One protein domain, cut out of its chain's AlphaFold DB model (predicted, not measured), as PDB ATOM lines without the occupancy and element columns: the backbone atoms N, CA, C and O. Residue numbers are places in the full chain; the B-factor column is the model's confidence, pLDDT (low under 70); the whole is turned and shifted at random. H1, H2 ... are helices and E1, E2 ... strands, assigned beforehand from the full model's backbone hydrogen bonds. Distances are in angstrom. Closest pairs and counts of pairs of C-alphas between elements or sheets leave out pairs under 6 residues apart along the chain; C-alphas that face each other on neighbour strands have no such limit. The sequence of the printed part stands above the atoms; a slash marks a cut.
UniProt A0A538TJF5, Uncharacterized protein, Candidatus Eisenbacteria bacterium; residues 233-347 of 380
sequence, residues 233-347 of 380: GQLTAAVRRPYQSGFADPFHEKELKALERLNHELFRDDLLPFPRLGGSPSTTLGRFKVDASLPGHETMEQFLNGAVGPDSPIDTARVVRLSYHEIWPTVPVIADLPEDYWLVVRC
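This is residues 233 to 347 of the 380 residues of an uncharacterized protein of Candidatus Eisenbacteria bacterium (UniProt A0A538TJF5). A five-stranded sheet, strongly twisted and curled like part of a barrel, has two helices over one face: H1 fills the hollow between the edge strands E2 and E3, and H2 runs along E3. The barrel is not closed, and two long links, residues 241 to 252 and 327 to 340, reach away from the core. The printed part has 115 residues, with elements in the order E1, H1, E2, E3, H2, E4, E5; the sheet's order is E2, E5, E1, E4, E3, mixed. The class is mixed, helices and strands, and the whole is compact, with a radius of gyration of the C-alphas of 13.7 A and spans of 41 by 30 by 24 A.

E1, residues 233 to 240, begins at C-alpha 233 (17.649, 240.685, 15.612) and is 21.7 A long. H1, residues 253 to 266, is 19.6 A long and begins at C-alpha 253 (10.839, 262.408, 5.556). E2 is residues 271 to 273, and E3, residues 285 to 290, is 16.1 A long. H2, residues 297 to 308, is 16.8 A long. E4, residues 314 to 326, is 30.7 A long and bends by 80 degrees at residue 317. E5, residues 341 to 347, is 19.4 A long and ends at C-alpha 347 (9.406, 236.309, 14.291).

E1 is antiparallel to E4, with N 236 and O 323 2.8 A apart, within hydrogen-bond range. E1 is also antiparallel to E5, with N 343 and O 235 at 2.9 A. E5 is antiparallel to the edge strand E2, with N 344 and O 272 at 2.8 A. E4 is parallel to the other edge strand, E3, with N 289 and O 320 at 2.8 A. E3, H2 and E4 form a strand-helix-strand unit, two parallel neighbour strands with a helix between them in the chain. E1, H1 and E2 form a split one, with E5 between the strands and a right-handed crossover. Both helices are on the same face of the sheet. H2 lies over E3 at a height over the sheet of 7.0 A and runs along the strands, at 0 degrees to E3 on the local plane. The closest C-alphas of H1 and E2 are those of Asn 263 and Leu 271, 5.9 A; those of H1 and E3 are Glu 255 and Leu 285, 7.4 A. H1 and H2 touch, closest at the C-alphas of Ala 258 and Ala 307, 5.4 A, opposite ways at a steep tilt of 49 degrees. In H1 and H2 every O i to N i+4 pair is within hydrogen-bond range. E3 and E5 are apart.

The two C-alphas farthest apart are those of Asp 311 and Pro 329, 43.3 A. The printed part has no cut. The links E1 to H1, E2 to E3 and E4 to E5 are long. Mean pLDDT of the printed part is 81.4; it is under 70 at residues 242 to 248, 275 to 279 and 328 to 339.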
ATOM      1  N   GLY A 233      16.590 239.792  16.034       84.00
ATOM      2  CA  GLY A 233      17.649 240.685  15.612       84.00
ATOM      3  C   GLY A 233      17.183 242.121  15.524       84.00
ATOM      4  O   GLY A 233      16.060 242.474  15.884       84.00
ATOM      5  N   GLN A 234      18.073 242.946  15.010       86.25
ATOM      6  CA  GLN A 234      17.879 244.360  14.796       86.25
ATOM      7  C   GLN A 234      18.267 244.684  13.361       86.25
ATOM      8  O   GLN A 234      19.344 244.321  12.893       86.25
ATOM      9  N   LEU A 235      17.382 245.391  12.673       89.00
ATOM     10  CA  LEU A 235      17.664 246.033  11.406       89.00
ATOM     11  C   LEU A 235      17.942 247.510  11.695       89.00
ATOM     12  O   LEU A 235      17.101 248.221  12.248       89.00
ATOM     13  N   THR A 236      19.138 247.962  11.347       88.38
ATOM     14  CA  THR A 236      19.593 249.332  11.574       88.38
ATOM     15  C   THR A 236      19.662 250.059  10.245       88.38
ATOM     16  O   THR A 236      20.298 249.579   9.308       88.38
ATOM     17  N   ALA A 237      19.034 251.229  10.172       89.12
ATOM     18  CA  ALA A 237      19.273 252.202   9.122       89.12
ATOM     19  C   ALA A 237      20.125 253.342   9.689       89.12
ATOM     20  O   ALA A 237      19.768 253.933  10.707       89.12
ATOM     21  N   ALA A 238      21.216 253.674   9.004       86.88
ATOM     22  CA  ALA A 238      22.123 254.751   9.390       86.88
ATOM     23  C   ALA A 238      22.464 255.613   8.175       86.88
ATOM     24  O   ALA A 238      22.843 255.091   7.120       86.88
ATOM     25  N   VAL A 239      22.373 256.934   8.312       84.06
ATOM     26  CA  VAL A 239      22.782 257.857   7.249       84.06
ATOM     27  C   VAL A 239      24.256 258.190   7.426       84.06
ATOM     28  O   VAL A 239      24.672 258.686   8.471       84.06
ATOM     29  N   ARG A 240      25.069 257.928   6.400       76.06
ATOM     30  CA  ARG A 240      26.504 258.245   6.428       76.06
ATOM     31  C   ARG A 240      26.922 259.047   5.205       76.06
ATOM     32  O   ARG A 240      26.570 258.690   4.076       76.06
ATOM     33  N   ARG A 241      27.762 260.061   5.430       70.88
ATOM     34  CA  ARG A 241      28.567 260.697   4.378       70.88
ATOM     35  C   ARG A 241      29.971 260.094   4.363       70.88
ATOM     36  O   ARG A 241      30.542 259.870   5.428       70.88
ATOM     37  N   PRO A 242      30.567 259.853   3.184       57.47
ATOM     38  CA  PRO A 242      31.858 259.175   3.062       57.47
ATOM     39  C   PRO A 242      33.045 259.900   3.725       57.47
ATOM     40  O   PRO A 242      34.073 259.266   3.934       57.47
ATOM     41  N   TYR A 243      32.915 261.185   4.079       58.44
ATOM     42  CA  TYR A 243      34.021 262.012   4.588       58.44
ATOM     43  C   TYR A 243      33.784 262.637   5.970       58.44
ATOM     44  O   TYR A 243      34.636 263.382   6.447       58.44
ATOM     45  N   GLN A 244      32.655 262.358   6.629       57.81
ATOM     46  CA  GLN A 244      32.395 262.845   7.986       57.81
ATOM     47  C   GLN A 244      32.573 261.708   8.991       57.81
ATOM     48  O   GLN A 244      31.837 260.726   8.981       57.81
ATOM     49  N   SER A 245      33.563 261.854   9.871       51.09
ATOM     50  CA  SER A 245      33.636 261.105  11.122       51.09
ATOM     51  C   SER A 245      32.801 261.845  12.171       51.09
ATOM     52  O   SER A 245      33.170 262.952  12.560       51.09
ATOM     53  N   GLY A 246      31.678 261.272  12.602       61.28
ATOM     54  CA  GLY A 246      30.805 261.891  13.600       61.28
ATOM     55  C   GLY A 246      29.410 261.270  13.665       61.28
ATOM     56  O   GLY A 246      29.188 260.174  13.155       61.28
ATOM     57  N   PHE A 247      28.518 262.013  14.320       61.22
ATOM     58  CA  PHE A 247      27.067 261.827  14.427       61.22
ATOM     59  C   PHE A 247      26.411 261.530  13.060       61.22
ATOM     60  O   PHE A 247      26.885 262.013  12.026       61.22
ATOM     61  N   ALA A 248      25.390 260.668  13.044       68.31
ATOM     62  CA  ALA A 248      24.711 260.262  11.819       68.31
ATOM     63  C   ALA A 248      23.804 261.396  11.326       68.31
ATOM     64  O   ALA A 248      23.115 262.061  12.090       68.31
ATOM     65  N   ASP A 249      23.772 261.616  10.015       77.56
ATOM     66  CA  ASP A 249      22.889 262.643   9.466       77.56
ATOM     67  C   ASP A 249      21.415 262.315   9.781       77.56
ATOM     68  O   ASP A 249      21.001 261.154   9.676       77.56
ATOM     69  N   PRO A 250      20.568 263.321  10.065       84.75
ATOM     70  CA  PRO A 250      19.145 263.077  10.218       84.75
ATOM     71  C   PRO A 250      18.562 262.535   8.909       84.75
ATOM     72  O   PRO A 250      19.023 262.852   7.807       84.75
ATOM     73  N   PHE A 251      17.509 261.732   9.004       87.12
ATOM     74  CA  PHE A 251      16.818 261.232   7.817       87.12
ATOM     75  C   PHE A 251      15.927 262.301   7.192       87.12
ATOM     76  O   PHE A 251      15.392 263.175   7.874       87.12
ATOM     77  N   HIS A 252      15.707 262.170   5.893       90.44
ATOM     78  CA  HIS A 252      14.670 262.876   5.164       90.44
ATOM     79  C   HIS A 252      13.304 262.189   5.375       90.44
ATOM     80  O   HIS A 252      13.228 260.970   5.541       90.44
ATOM     81  N   GLU A 253      12.198 262.937   5.317       89.69
ATOM     82  CA  GLU A 253      10.839 262.408   5.556       89.69
ATOM     83  C   GLU A 253      10.465 261.263   4.594       89.69
ATOM     84  O   GLU A 253       9.899 260.250   4.996       89.69
ATOM     85  N   LYS A 254      10.828 261.385   3.311       91.12
ATOM     86  CA  LYS A 254      10.617 260.312   2.321       91.12
ATOM     87  C   LYS A 254      11.382 259.021   2.643       91.12
ATOM     88  O   LYS A 254      10.909 257.950   2.289       91.12
ATOM     89  N   GLU A 255      12.531 259.100   3.312       91.75
ATOM     90  CA  GLU A 255      13.313 257.911   3.695       91.75
ATOM     91  C   GLU A 255      12.658 257.182   4.858       91.75
ATOM     92  O   GLU A 255      12.584 255.958   4.861       91.75
ATOM     93  N   LEU A 256      12.136 257.947   5.816       90.19
ATOM     94  CA  LEU A 256      11.299 257.431   6.893       90.19
ATOM     95  C   LEU A 256      10.080 256.691   6.341       90.19
ATOM     96  O   LEU A 256       9.886 255.519   6.646       90.19
ATOM     97  N   LYS A 257       9.327 257.342   5.448       92.06
ATOM     98  CA  LYS A 257       8.165 256.732   4.787       92.06
ATOM     99  C   LYS A 257       8.539 255.491   3.976       92.06
ATOM    100  O   LYS A 257       7.780 254.529   3.959       92.06
ATOM    101  N   ALA A 258       9.703 255.478   3.324       93.75
ATOM    102  CA  ALA A 258      10.188 254.299   2.608       93.75
ATOM    103  C   ALA A 258      10.482 253.122   3.557       93.75
ATOM    104  O   ALA A 258      10.131 251.990   3.237       93.75
ATOM    105  N   LEU A 259      11.067 253.380   4.732       94.12
ATOM    106  CA  LEU A 259      11.319 252.362   5.760       94.12
ATOM    107  C   LEU A 259      10.022 251.840   6.397       94.12
ATOM    108  O   LEU A 259       9.876 250.635   6.595       94.12
ATOM    109  N   GLU A 260       9.059 252.721   6.671       93.31
ATOM    110  CA  GLU A 260       7.719 252.334   7.139       93.31
ATOM    111  C   GLU A 260       7.008 251.458   6.106       93.31
ATOM    112  O   GLU A 260       6.453 250.412   6.436       93.31
ATOM    113  N   ARG A 261       7.089 251.842   4.829       95.50
ATOM    114  CA  ARG A 261       6.498 251.094   3.721       95.50
ATOM    115  C   ARG A 261       7.184 249.746   3.496       95.50
ATOM    116  O   ARG A 261       6.496 248.771   3.221       95.50
ATOM    117  N   LEU A 262       8.507 249.668   3.660       96.06
ATOM    118  CA  LEU A 262       9.259 248.407   3.641       96.06
ATOM    119  C   LEU A 262       8.722 247.457   4.711       96.06
ATOM    120  O   LEU A 262       8.437 246.296   4.422       96.06
ATOM    121  N   ASN A 263       8.571 247.960   5.937       94.88
ATOM    122  CA  ASN A 263       8.032 247.176   7.036       94.88
ATOM    123  C   ASN A 263       6.610 246.688   6.734       94.88
ATOM    124  O   ASN A 263       6.319 245.508   6.893       94.88
ATOM    125  N   HIS A 264       5.747 247.573   6.243       94.06
ATOM    126  CA  HIS A 264       4.358 247.237   5.965       94.06
ATOM    127  C   HIS A 264       4.196 246.248   4.800       94.06
ATOM    128  O   HIS A 264       3.491 245.250   4.929       94.06
ATOM    129  N   GLU A 265       4.862 246.492   3.669       95.56
ATOM    130  CA  GLU A 265       4.640 245.728   2.435       95.56
ATOM    131  C   GLU A 265       5.489 244.455   2.347       95.56
ATOM    132  O   GLU A 265       4.977 243.425   1.910       95.56
ATOM    133  N   LEU A 266       6.763 244.489   2.763       95.44
ATOM    134  CA  LEU A 266       7.635 243.306   2.694       95.44
ATOM    135  C   LEU A 266       7.629 242.492   3.985       95.44
ATOM    136  O   LEU A 266       7.709 241.268   3.932       95.44
ATOM    137  N   PHE A 267       7.521 243.154   5.139       94.50
ATOM    138  CA  PHE A 267       7.595 242.491   6.442       94.50
ATOM    139  C   PHE A 267       6.256 242.396   7.168       94.50
ATOM    140  O   PHE A 267       6.205 241.815   8.246       94.50
ATOM    141  N   ARG A 268       5.163 242.918   6.595       93.00
ATOM    142  CA  ARG A 268       3.805 242.842   7.168       93.00
ATOM    143  C   ARG A 268       3.731 243.360   8.608       93.00
ATOM    144  O   ARG A 268       2.972 242.852   9.435       93.00
ATOM    145  N   ASP A 269       4.535 244.383   8.880       91.25
ATOM    146  CA  ASP A 269       4.755 245.000  10.187       91.25
ATOM    147  C   ASP A 269       5.413 244.082  11.239       91.25
ATOM    148  O   ASP A 269       5.310 244.320  12.448       91.25
ATOM    149  N   ASP A 270       6.133 243.045  10.811       91.69
ATOM    150  CA  ASP A 270       6.972 242.216  11.681       91.69
ATOM    151  C   ASP A 270       8.296 242.909  12.057       91.69
ATOM    152  O   ASP A 270       9.135 242.337  12.745       91.69
ATOM    153  N   LEU A 271       8.500 244.170  11.682       90.50
ATOM    154  CA  LEU A 271       9.550 245.004  12.254       90.50
ATOM    155  C   LEU A 271       8.927 246.005  13.232       90.50
ATOM    156  O   LEU A 271       8.005 246.740  12.881       90.50
ATOM    157  N   LEU A 272       9.401 246.040  14.477       86.69
ATOM    158  CA  LEU A 272       8.946 247.026  15.458       86.69
ATOM    159  C   LEU A 272       9.886 248.234  15.438       86.69
ATOM    160  O   LEU A 272      11.046 248.091  15.838       86.69
ATOM    161  N   PRO A 273       9.423 249.413  14.999       84.00
ATOM    162  CA  PRO A 273      10.240 250.612  15.046       84.00
ATOM    163  C   PRO A 273      10.519 251.024  16.485       84.00
ATOM    164  O   PRO A 273       9.612 251.110  17.314       84.00
ATOM    165  N   PHE A 274      11.786 251.307  16.769       75.12
ATOM    166  CA  PHE A 274      12.186 251.928  18.020       75.12
ATOM    167  C   PHE A 274      12.019 253.454  17.912       75.12
ATOM    168  O   PHE A 274      12.325 254.023  16.857       75.12
ATOM    169  N   PRO A 275      11.533 254.144  18.963       65.19
ATOM    170  CA  PRO A 275      11.365 255.592  18.927       65.19
ATOM    171  C   PRO A 275      12.694 256.288  18.622       65.19
ATOM    172  O   PRO A 275      13.692 256.057  19.303       65.19
ATOM    173  N   ARG A 276      12.707 257.166  17.614       66.50
ATOM    174  CA  ARG A 276      13.868 258.024  17.358       66.50
ATOM    175  C   ARG A 276      14.009 259.054  18.467       66.50
ATOM    176  O   ARG A 276      13.044 259.745  18.797       66.50
ATOM    177  N   LEU A 277      15.226 259.212  18.975       56.81
ATOM    178  CA  LEU A 277      15.600 260.411  19.714       56.81
ATOM    179  C   LEU A 277      15.691 261.560  18.695       56.81
ATOM    180  O   LEU A 277      16.185 261.374  17.587       56.81
ATOM    181  N   GLY A 278      15.054 262.688  19.010       55.09
ATOM    182  CA  GLY A 278      14.688 263.721  18.038       55.09
ATOM    183  C   GLY A 278      15.839 264.322  17.222       55.09
ATOM    184  O   GLY A 278      17.002 264.273  17.598       55.09
ATOM    185  N   GLY A 279      15.476 264.958  16.110       67.06
ATOM    186  CA  GLY A 279      16.364 265.709  15.226       67.06
ATOM    187  C   GLY A 279      15.537 266.392  14.138       67.06
ATOM    188  O   GLY A 279      14.455 265.914  13.791       67.06
ATOM    189  N   SER A 280      16.002 267.530  13.618       74.94
ATOM    190  CA  SER A 280      15.328 268.149  12.468       74.94
ATOM    191  C   SER A 280      15.553 267.275  11.232       74.94
ATOM    192  O   SER A 280      16.697 266.884  10.998       74.94
ATOM    193  N   PRO A 281      14.509 266.945  10.450       80.69
ATOM    194  CA  PRO A 281      14.670 266.116   9.264       80.69
ATOM    195  C   PRO A 281      15.651 266.759   8.278       80.69
ATOM    196  O   PRO A 281      15.702 267.983   8.135       80.69
ATOM    197  N   SER A 282      16.425 265.923   7.584       82.56
ATOM    198  CA  SER A 282      17.292 266.395   6.504       82.56
ATOM    199  C   SER A 282      16.452 267.000   5.381       82.56
ATOM    200  O   SER A 282      15.384 266.489   5.047       82.56
ATOM    201  N   THR A 283      16.970 268.056   4.758       83.62
ATOM    202  CA  THR A 283      16.406 268.671   3.546       83.62
ATOM    203  C   THR A 283      16.874 267.990   2.260       83.62
ATOM    204  O   THR A 283      16.336 268.256   1.190       83.62
ATOM    205  N   THR A 284      17.876 267.113   2.353       86.62
ATOM    206  CA  THR A 284      18.442 266.368   1.223       86.62
ATOM    207  C   THR A 284      18.143 264.887   1.356       86.62
ATOM    208  O   THR A 284      18.145 264.334   2.458       86.62
ATOM    209  N   LEU A 285      17.895 264.251   0.218       88.69
ATOM    210  CA  LEU A 285      17.530 262.850   0.110       88.69
ATOM    211  C   LEU A 285      18.750 262.011  -0.271       88.69
ATOM    212  O   LEU A 285      19.518 262.406  -1.141       88.69
ATOM    213  N   GLY A 286      18.932 260.864   0.369       89.06
ATOM    214  CA  GLY A 286      20.009 259.925   0.100       89.06
ATOM    215  C   GLY A 286      19.500 258.685  -0.622       89.06
ATOM    216  O   GLY A 286      18.300 258.418  -0.685       89.06
ATOM    217  N   ARG A 287      20.436 257.908  -1.164       91.38
ATOM    218  CA  ARG A 287      20.130 256.578  -1.707       91.38
ATOM    219  C   ARG A 287      20.218 255.525  -0.617       91.38
ATOM    220  O   ARG A 287      21.121 255.579   0.224       91.38
ATOM    221  N   PHE A 288      19.352 254.528  -0.678       93.31
ATOM    222  CA  PHE A 288      19.482 253.344   0.155       93.31
ATOM    223  C   PHE A 288      20.564 252.423  -0.398       93.31
ATOM    224  O   PHE A 288      20.676 252.233  -1.610       93.31
ATOM    225  N   LYS A 289      21.354 251.858   0.514       94.56
ATOM    226  CA  LYS A 289      22.267 250.755   0.244       94.56
ATOM    227  C   LYS A 289      22.076 249.681   1.303       94.56
ATOM    228  O   LYS A 289      22.300 249.949   2.486       94.56
ATOM    229  N   VAL A 290      21.697 248.480   0.893       94.88
ATOM    230  CA  VAL A 290      21.524 247.354   1.816       94.88
ATOM    231  C   VAL A 290      22.836 246.577   1.898       94.88
ATOM    232  O   VAL A 290      23.557 246.444   0.908       94.88
ATOM    233  N   ASP A 291      23.212 246.125   3.092       91.88
ATOM    234  CA  ASP A 291      24.394 245.284   3.261       91.88
ATOM    235  C   ASP A 291      24.239 244.011   2.408       91.88
ATOM    236  O   ASP A 291      23.270 243.264   2.529       91.88
ATOM    237  N   ALA A 292      25.212 243.788   1.521       92.56
ATOM    238  CA  ALA A 292      25.200 242.717   0.522       92.56
ATOM    239  C   ALA A 292      25.192 241.308   1.129       92.56
ATOM    240  O   ALA A 292      25.059 240.315   0.418       92.56
ATOM    241  N   SER A 293      25.370 241.203   2.442       88.81
ATOM    242  CA  SER A 293      25.272 239.938   3.143       88.81
ATOM    243  C   SER A 293      23.879 239.523   3.575       88.81
ATOM    244  O   SER A 293      23.710 238.381   4.004       88.81
ATOM    245  N   LEU A 294      22.890 240.410   3.466       91.38
ATOM    246  CA  LEU A 294      21.501 240.019   3.637       91.38
ATOM    247  C   LEU A 294      21.057 239.264   2.369       91.38
ATOM    248  O   LEU A 294      21.256 239.781   1.263       91.38
ATOM    249  N   PRO A 295      20.429 238.078   2.481       92.69
ATOM    250  CA  PRO A 295      20.001 237.321   1.303       92.69
ATOM    251  C   PRO A 295      19.064 238.119   0.388       92.69
ATOM    252  O   PRO A 295      19.184 238.054  -0.831       92.69
ATOM    253  N   GLY A 296      18.176 238.934   0.966       94.12
ATOM    254  CA  GLY A 296      17.234 239.783   0.236       94.12
ATOM    255  C   GLY A 296      17.748 241.181  -0.118       94.12
ATOM    256  O   GLY A 296      16.921 242.061  -0.359       94.12
ATOM    257  N   HIS A 297      19.064 241.436  -0.086       95.75
ATOM    258  CA  HIS A 297      19.605 242.796  -0.211       95.75
ATOM    259  C   HIS A 297      19.184 243.509  -1.503       95.75
ATOM    260  O   HIS A 297      18.754 244.657  -1.423       95.75
ATOM    261  N   GLU A 298      19.241 242.847  -2.665       96.50
ATOM    262  CA  GLU A 298      18.853 243.454  -3.949       96.50
ATOM    263  C   GLU A 298      17.373 243.847  -3.952       96.50
ATOM    264  O   GLU A 298      17.032 244.988  -4.259       96.50
ATOM    265  N   THR A 299      16.501 242.930  -3.523       96.62
ATOM    266  CA  THR A 299      15.054 243.156  -3.415       96.62
ATOM    267  C   THR A 299      14.742 244.333  -2.493       96.62
ATOM    268  O   THR A 299      13.965 245.217  -2.855       96.62
ATOM    269  N   MET A 300      15.361 244.378  -1.308       96.88
ATOM    270  CA  MET A 300      15.152 245.465  -0.348       96.88
ATOM    271  C   MET A 300      15.704 246.799  -0.862       96.88
ATOM    272  O   MET A 300      15.042 247.826  -0.722       96.88
ATOM    273  N   GLU A 301      16.891 246.807  -1.473       96.00
ATOM    274  CA  GLU A 301      17.506 248.020  -2.022       96.00
ATOM    275  C   GLU A 301      16.678 248.592  -3.177       96.00
ATOM    276  O   GLU A 301      16.428 249.801  -3.220       96.00
ATOM    277  N   GLN A 302      16.201 247.733  -4.081       95.75
ATOM    278  CA  GLN A 302      15.323 248.127  -5.179       95.75
ATOM    279  C   GLN A 302      13.990 248.676  -4.657       95.75
ATOM    280  O   GLN A 302      13.546 249.733  -5.113       95.75
ATOM    281  N   PHE A 303      13.376 247.999  -3.683       96.62
ATOM    282  CA  PHE A 303      12.127 248.440  -3.067       96.62
ATOM    283  C   PHE A 303      12.276 249.826  -2.429       96.62
ATOM    284  O   PHE A 303      11.498 250.733  -2.721       96.62
ATOM    285  N   LEU A 304      13.300 250.012  -1.590       95.38
ATOM    286  CA  LEU A 304      13.525 251.256  -0.856       95.38
ATOM    287  C   LEU A 304      13.806 252.431  -1.792       95.38
ATOM    288  O   LEU A 304      13.188 253.487  -1.657       95.38
ATOM    289  N   ASN A 305      14.699 252.250  -2.766       93.50
ATOM    290  CA  ASN A 305      15.013 253.306  -3.727       93.50
ATOM    291  C   ASN A 305      13.817 253.616  -4.646       93.50
ATOM    292  O   ASN A 305      13.590 254.779  -4.977       93.50
ATOM    293  N   GLY A 306      13.002 252.616  -4.997       92.69
ATOM    294  CA  GLY A 306      11.747 252.824  -5.723       92.69
ATOM    295  C   GLY A 306      10.693 253.581  -4.906       92.69
ATOM    296  O   GLY A 306      10.010 254.457  -5.439       92.69
ATOM    297  N   ALA A 307      10.585 253.300  -3.603       91.88
ATOM    298  CA  ALA A 307       9.608 253.918  -2.704       91.88
ATOM    299  C   ALA A 307       9.851 255.419  -2.466       91.88
ATOM    300  O   ALA A 307       8.911 256.162  -2.184       91.88
ATOM    301  N   VAL A 308      11.095 255.878  -2.610       87.94
ATOM    302  CA  VAL A 308      11.474 257.294  -2.500       87.94
ATOM    303  C   VAL A 308      11.040 258.124  -3.730       87.94
ATOM    304  O   VAL A 308      10.854 259.345  -3.634       87.94
ATOM    305  N   GLY A 309      10.790 257.455  -4.859       78.81
ATOM    306  CA  GLY A 309      10.258 258.023  -6.098       78.81
ATOM    307  C   GLY A 309      11.339 258.529  -7.070       78.81
ATOM    308  O   GLY A 309      12.342 259.089  -6.626       78.81
ATOM    309  N   PRO A 310      11.129 258.380  -8.395       73.19
ATOM    310  CA  PRO A 310      12.143 258.652  -9.423       73.19
ATOM    311  C   PRO A 310      12.484 260.141  -9.600       73.19
ATOM    312  O   PRO A 310      13.587 260.463 -10.029       73.19
ATOM    313  N   ASP A 311      11.567 261.046  -9.242       71.31
ATOM    314  CA  ASP A 311      11.698 262.490  -9.502       71.31
ATOM    315  C   ASP A 311      12.366 263.272  -8.361       71.31
ATOM    316  O   ASP A 311      12.490 264.497  -8.414       71.31
ATOM    317  N   SER A 312      12.769 262.591  -7.286       74.62
ATOM    318  CA  SER A 312      13.421 263.257  -6.160       74.62
ATOM    319  C   SER A 312      14.923 263.381  -6.440       74.62
ATOM    320  O   SER A 312      15.569 262.355  -6.641       74.62
ATOM    321  N   PRO A 313      15.521 264.587  -6.423       78.44
ATOM    322  CA  PRO A 313      16.965 264.720  -6.584       78.44
ATOM    323  C   PRO A 313      17.676 264.027  -5.413       78.44
ATOM    324  O   PRO A 313      17.541 264.435  -4.259       78.44
ATOM    325  N   ILE A 314      18.407 262.954  -5.719       81.31
ATOM    326  CA  ILE A 314      19.183 262.185  -4.744       81.31
ATOM    327  C   ILE A 314      20.578 262.801  -4.626       81.31
ATOM    328  O   ILE A 314      21.315 262.898  -5.611       81.31
ATOM    329  N   ASP A 315      20.976 263.151  -3.406       81.88
ATOM    330  CA  ASP A 315      22.370 263.413  -3.080       81.88
ATOM    331  C   ASP A 315      23.134 262.083  -3.049       81.88
ATOM    332  O   ASP A 315      23.077 261.313  -2.091       81.88
ATOM    333  N   THR A 316      23.864 261.804  -4.128       78.81
ATOM    334  CA  THR A 316      24.667 260.578  -4.267       78.81
ATOM    335  C   THR A 316      25.762 260.425  -3.205       78.81
ATOM    336  O   THR A 316      26.214 259.298  -2.970       78.81
ATOM    337  N   ALA A 317      26.171 261.516  -2.544       81.31
ATOM    338  CA  ALA A 317      27.117 261.482  -1.433       81.31
ATOM    339  C   ALA A 317      26.451 261.074  -0.106       81.31
ATOM    340  O   ALA A 317      27.153 260.667   0.824       81.31
ATOM    341  N   ARG A 318      25.116 261.133  -0.017       87.06
ATOM    342  CA  ARG A 318      24.333 260.730   1.154       87.06
ATOM    343  C   ARG A 318      23.788 259.316   0.954       87.06
ATOM    344  O   ARG A 318      22.971 259.052   0.071       87.06
ATOM    345  N   VAL A 319      24.259 258.381   1.777       88.81
ATOM    346  CA  VAL A 319      23.864 256.969   1.695       88.81
ATOM    347  C   VAL A 319      23.197 256.544   2.994       88.81
ATOM    348  O   VAL A 319      23.807 256.628   4.062       88.81
ATOM    349  N   VAL A 320      21.972 256.038   2.885       90.94
ATOM    350  CA  VAL A 320      21.263 255.361   3.971       90.94
ATOM    351  C   VAL A 320      21.646 253.887   3.930       90.94
ATOM    352  O   VAL A 320      21.243 253.154   3.028       90.94
ATOM    353  N   ARG A 321      22.479 253.453   4.872       91.62
ATOM    354  CA  ARG A 321      22.932 252.064   4.964       91.62
ATOM    355  C   ARG A 321      21.980 251.259   5.825       91.62
ATOM    356  O   ARG A 321      21.689 251.683   6.938       91.62
ATOM    357  N   LEU A 322      21.558 250.107   5.320       92.56
ATOM    358  CA  LEU A 322      20.721 249.157   6.041       92.56
ATOM    359  C   LEU A 322      21.533 247.899   6.378       92.56
ATOM    360  O   LEU A 322      22.085 247.278   5.469       92.56
ATOM    361  N   SER A 323      21.611 247.525   7.653       90.12
ATOM    362  CA  SER A 323      22.325 246.325   8.116       90.12
ATOM    363  C   SER A 323      21.516 245.552   9.152       90.12
ATOM    364  O   SER A 323      20.779 246.139   9.942       90.12
ATOM    365  N   TYR A 324      21.659 244.227   9.148       88.88
ATOM    366  CA  TYR A 324      21.033 243.338  10.124       88.88
ATOM    367  C   TYR A 324      22.066 242.829  11.129       88.88
ATOM    368  O   TYR A 324      23.174 242.442  10.756       88.88
ATOM    369  N   HIS A 325      21.674 242.798  12.397       84.44
ATOM    370  CA  HIS A 325      22.453 242.257  13.500       84.44
ATOM    371  C   HIS A 325      21.581 241.273  14.282       84.44
ATOM    372  O   HIS A 325      20.512 241.638  14.764       84.44
ATOM    373  N   GLU A 326      22.021 240.024  14.415       80.44
ATOM    374  CA  GLU A 326      21.388 239.079  15.337       80.44
ATOM    375  C   GLU A 326      21.720 239.511  16.771       80.44
ATOM    376  O   GLU A 326      22.881 239.779  17.084       80.44
ATOM    377  N   ILE A 327      20.696 239.642  17.615       72.06
ATOM    378  CA  ILE A 327      20.858 240.126  18.996       72.06
ATOM    379  C   ILE A 327      20.717 238.980  20.001       72.06
ATOM    380  O   ILE A 327      21.334 239.016  21.055       72.06
ATOM    381  N   TRP A 328      20.012 237.898  19.672       67.56
ATOM    382  CA  TRP A 328      19.796 236.779  20.595       67.56
ATOM    383  C   TRP A 328      21.083 235.985  20.935       67.56
ATOM    384  O   TRP A 328      21.884 235.722  20.036       67.56
ATOM    385  N   PRO A 329      21.303 235.533  22.196       59.94
ATOM    386  CA  PRO A 329      20.464 235.672  23.401       59.94
ATOM    387  C   PRO A 329      20.700 236.964  24.201       59.94
ATOM    388  O   PRO A 329      20.194 237.119  25.309       59.94
ATOM    389  N   THR A 330      21.520 237.873  23.689       56.56
ATOM    390  CA  THR A 330      21.833 239.146  24.335       56.56
ATOM    391  C   THR A 330      20.764 240.188  24.015       56.56
ATOM    392  O   THR A 330      20.728 240.745  22.925       56.56
ATOM    393  N   VAL A 331      19.906 240.514  24.984       52.91
ATOM    394  CA  VAL A 331      19.044 241.701  24.859       52.91
ATOM    395  C   VAL A 331      19.945 242.890  24.512       52.91
ATOM    396  O   VAL A 331      20.951 243.084  25.206       52.91
ATOM    397  N   PRO A 332      19.661 243.642  23.431       51.22
ATOM    398  CA  PRO A 332      20.530 244.723  23.013       51.22
ATOM    399  C   PRO A 332      20.681 245.683  24.185       51.22
ATOM    400  O   PRO A 332      19.704 246.243  24.689       51.22
ATOM    401  N   VAL A 333      21.919 245.861  24.643       50.28
ATOM    402  CA  VAL A 333      22.235 247.005  25.483       50.28
ATOM    403  C   VAL A 333      22.028 248.198  24.562       50.28
ATOM    404  O   VAL A 333      22.756 248.346  23.582       50.28
ATOM    405  N   ILE A 334      21.000 249.004  24.840       51.53
ATOM    406  CA  ILE A 334      20.694 250.276  24.165       51.53
ATOM    407  C   ILE A 334      21.797 251.286  24.544       51.53
ATOM    408  O   ILE A 334      21.547 252.310  25.169       51.53
ATOM    409  N   ALA A 335      23.054 250.938  24.285       42.12
ATOM    410  CA  ALA A 335      24.211 251.756  24.582       42.12
ATOM    411  C   ALA A 335      24.467 252.668  23.377       42.12
ATOM    412  O   ALA A 335      24.997 252.237  22.356       42.12
ATOM    413  N   ASP A 336      24.058 253.926  23.531       45.31
ATOM    414  CA  ASP A 336      24.748 255.114  23.020       45.31
ATOM    415  C   ASP A 336      25.067 255.193  21.512       45.31
ATOM    416  O   ASP A 336      26.171 255.582  21.130       45.31
ATOM    417  N   LEU A 337      24.098 254.927  20.629       51.09
ATOM    418  CA  LEU A 337      24.187 255.347  19.219       51.09
ATOM    419  C   LEU A 337      23.076 256.364  18.907       51.09
ATOM    420  O   LEU A 337      21.942 255.973  18.631       51.09
ATOM    421  N   PRO A 338      23.361 257.673  19.005       51.69
ATOM    422  CA  PRO A 338      22.314 258.682  19.157       51.69
ATOM    423  C   PRO A 338      21.419 258.990  17.941       51.69
ATOM    424  O   PRO A 338      20.466 259.739  18.126       51.69
ATOM    425  N   GLU A 339      21.624 258.448  16.734       58.22
ATOM    426  CA  GLU A 339      20.887 258.924  15.534       58.22
ATOM    427  C   GLU A 339      20.527 257.841  14.496       58.22
ATOM    428  O   GLU A 339      20.045 258.142  13.400       58.22
ATOM    429  N   ASP A 340      20.703 256.567  14.835       71.62
ATOM    430  CA  ASP A 340      20.326 255.466  13.950       71.62
ATOM    431  C   ASP A 340      18.826 255.137  14.085       71.62
ATOM    432  O   ASP A 340      18.228 255.229  15.160       71.62
ATOM    433  N   TYR A 341      18.187 254.732  12.985       78.31
ATOM    434  CA  TYR A 341      16.813 254.229  13.021       78.31
ATOM    435  C   TYR A 341      16.810 252.721  13.164       78.31
ATOM    436  O   TYR A 341      17.372 252.013  12.327       78.31
ATOM    437  N   TRP A 342      16.183 252.238  14.230       83.00
ATOM    438  CA  TRP A 342      16.205 250.829  14.585       83.00
ATOM    439  C   TRP A 342      14.835 250.203  14.407       83.00
ATOM    440  O   TRP A 342      13.805 250.760  14.784       83.00
ATOM    441  N   LEU A 343      14.861 249.007  13.847       85.88
ATOM    442  CA  LEU A 343      13.719 248.153  13.613       85.88
ATOM    443  C   LEU A 343      14.035 246.820  14.295       85.88
ATOM    444  O   LEU A 343      14.920 246.087  13.854       85.88
ATOM    445  N   VAL A 344      13.347 246.506  15.392       86.19
ATOM    446  CA  VAL A 344      13.477 245.191  16.032       86.19
ATOM    447  C   VAL A 344      12.830 244.163  15.113       86.19
ATOM    448  O   VAL A 344      11.656 244.284  14.768       86.19
ATOM    449  N   VAL A 345      13.604 243.161  14.709       88.81
ATOM    450  CA  VAL A 345      13.178 242.088  13.812       88.81
ATOM    451  C   VAL A 345      12.470 241.018  14.625       88.81
ATOM    452  O   VAL A 345      13.060 240.422  15.532       88.81
ATOM    453  N   ARG A 346      11.206 240.772  14.286       87.81
ATOM    454  CA  ARG A 346      10.305 239.927  15.063       87.81
ATOM    455  C   ARG A 346       9.874 238.710  14.266       87.81
ATOM    456  O   ARG A 346       9.450 238.844  13.126       87.81
ATOM    457  N   CYS A 347       9.950 237.534  14.878       90.69
ATOM    458  CA  CYS A 347       9.406 236.309  14.291       90.69
ATOM    459  C   CYS A 347       8.003 236.062  14.871       90.69
ATOM    460  O   CYS A 347       7.895 235.897  16.092       90.69
TER     461      CYS A 347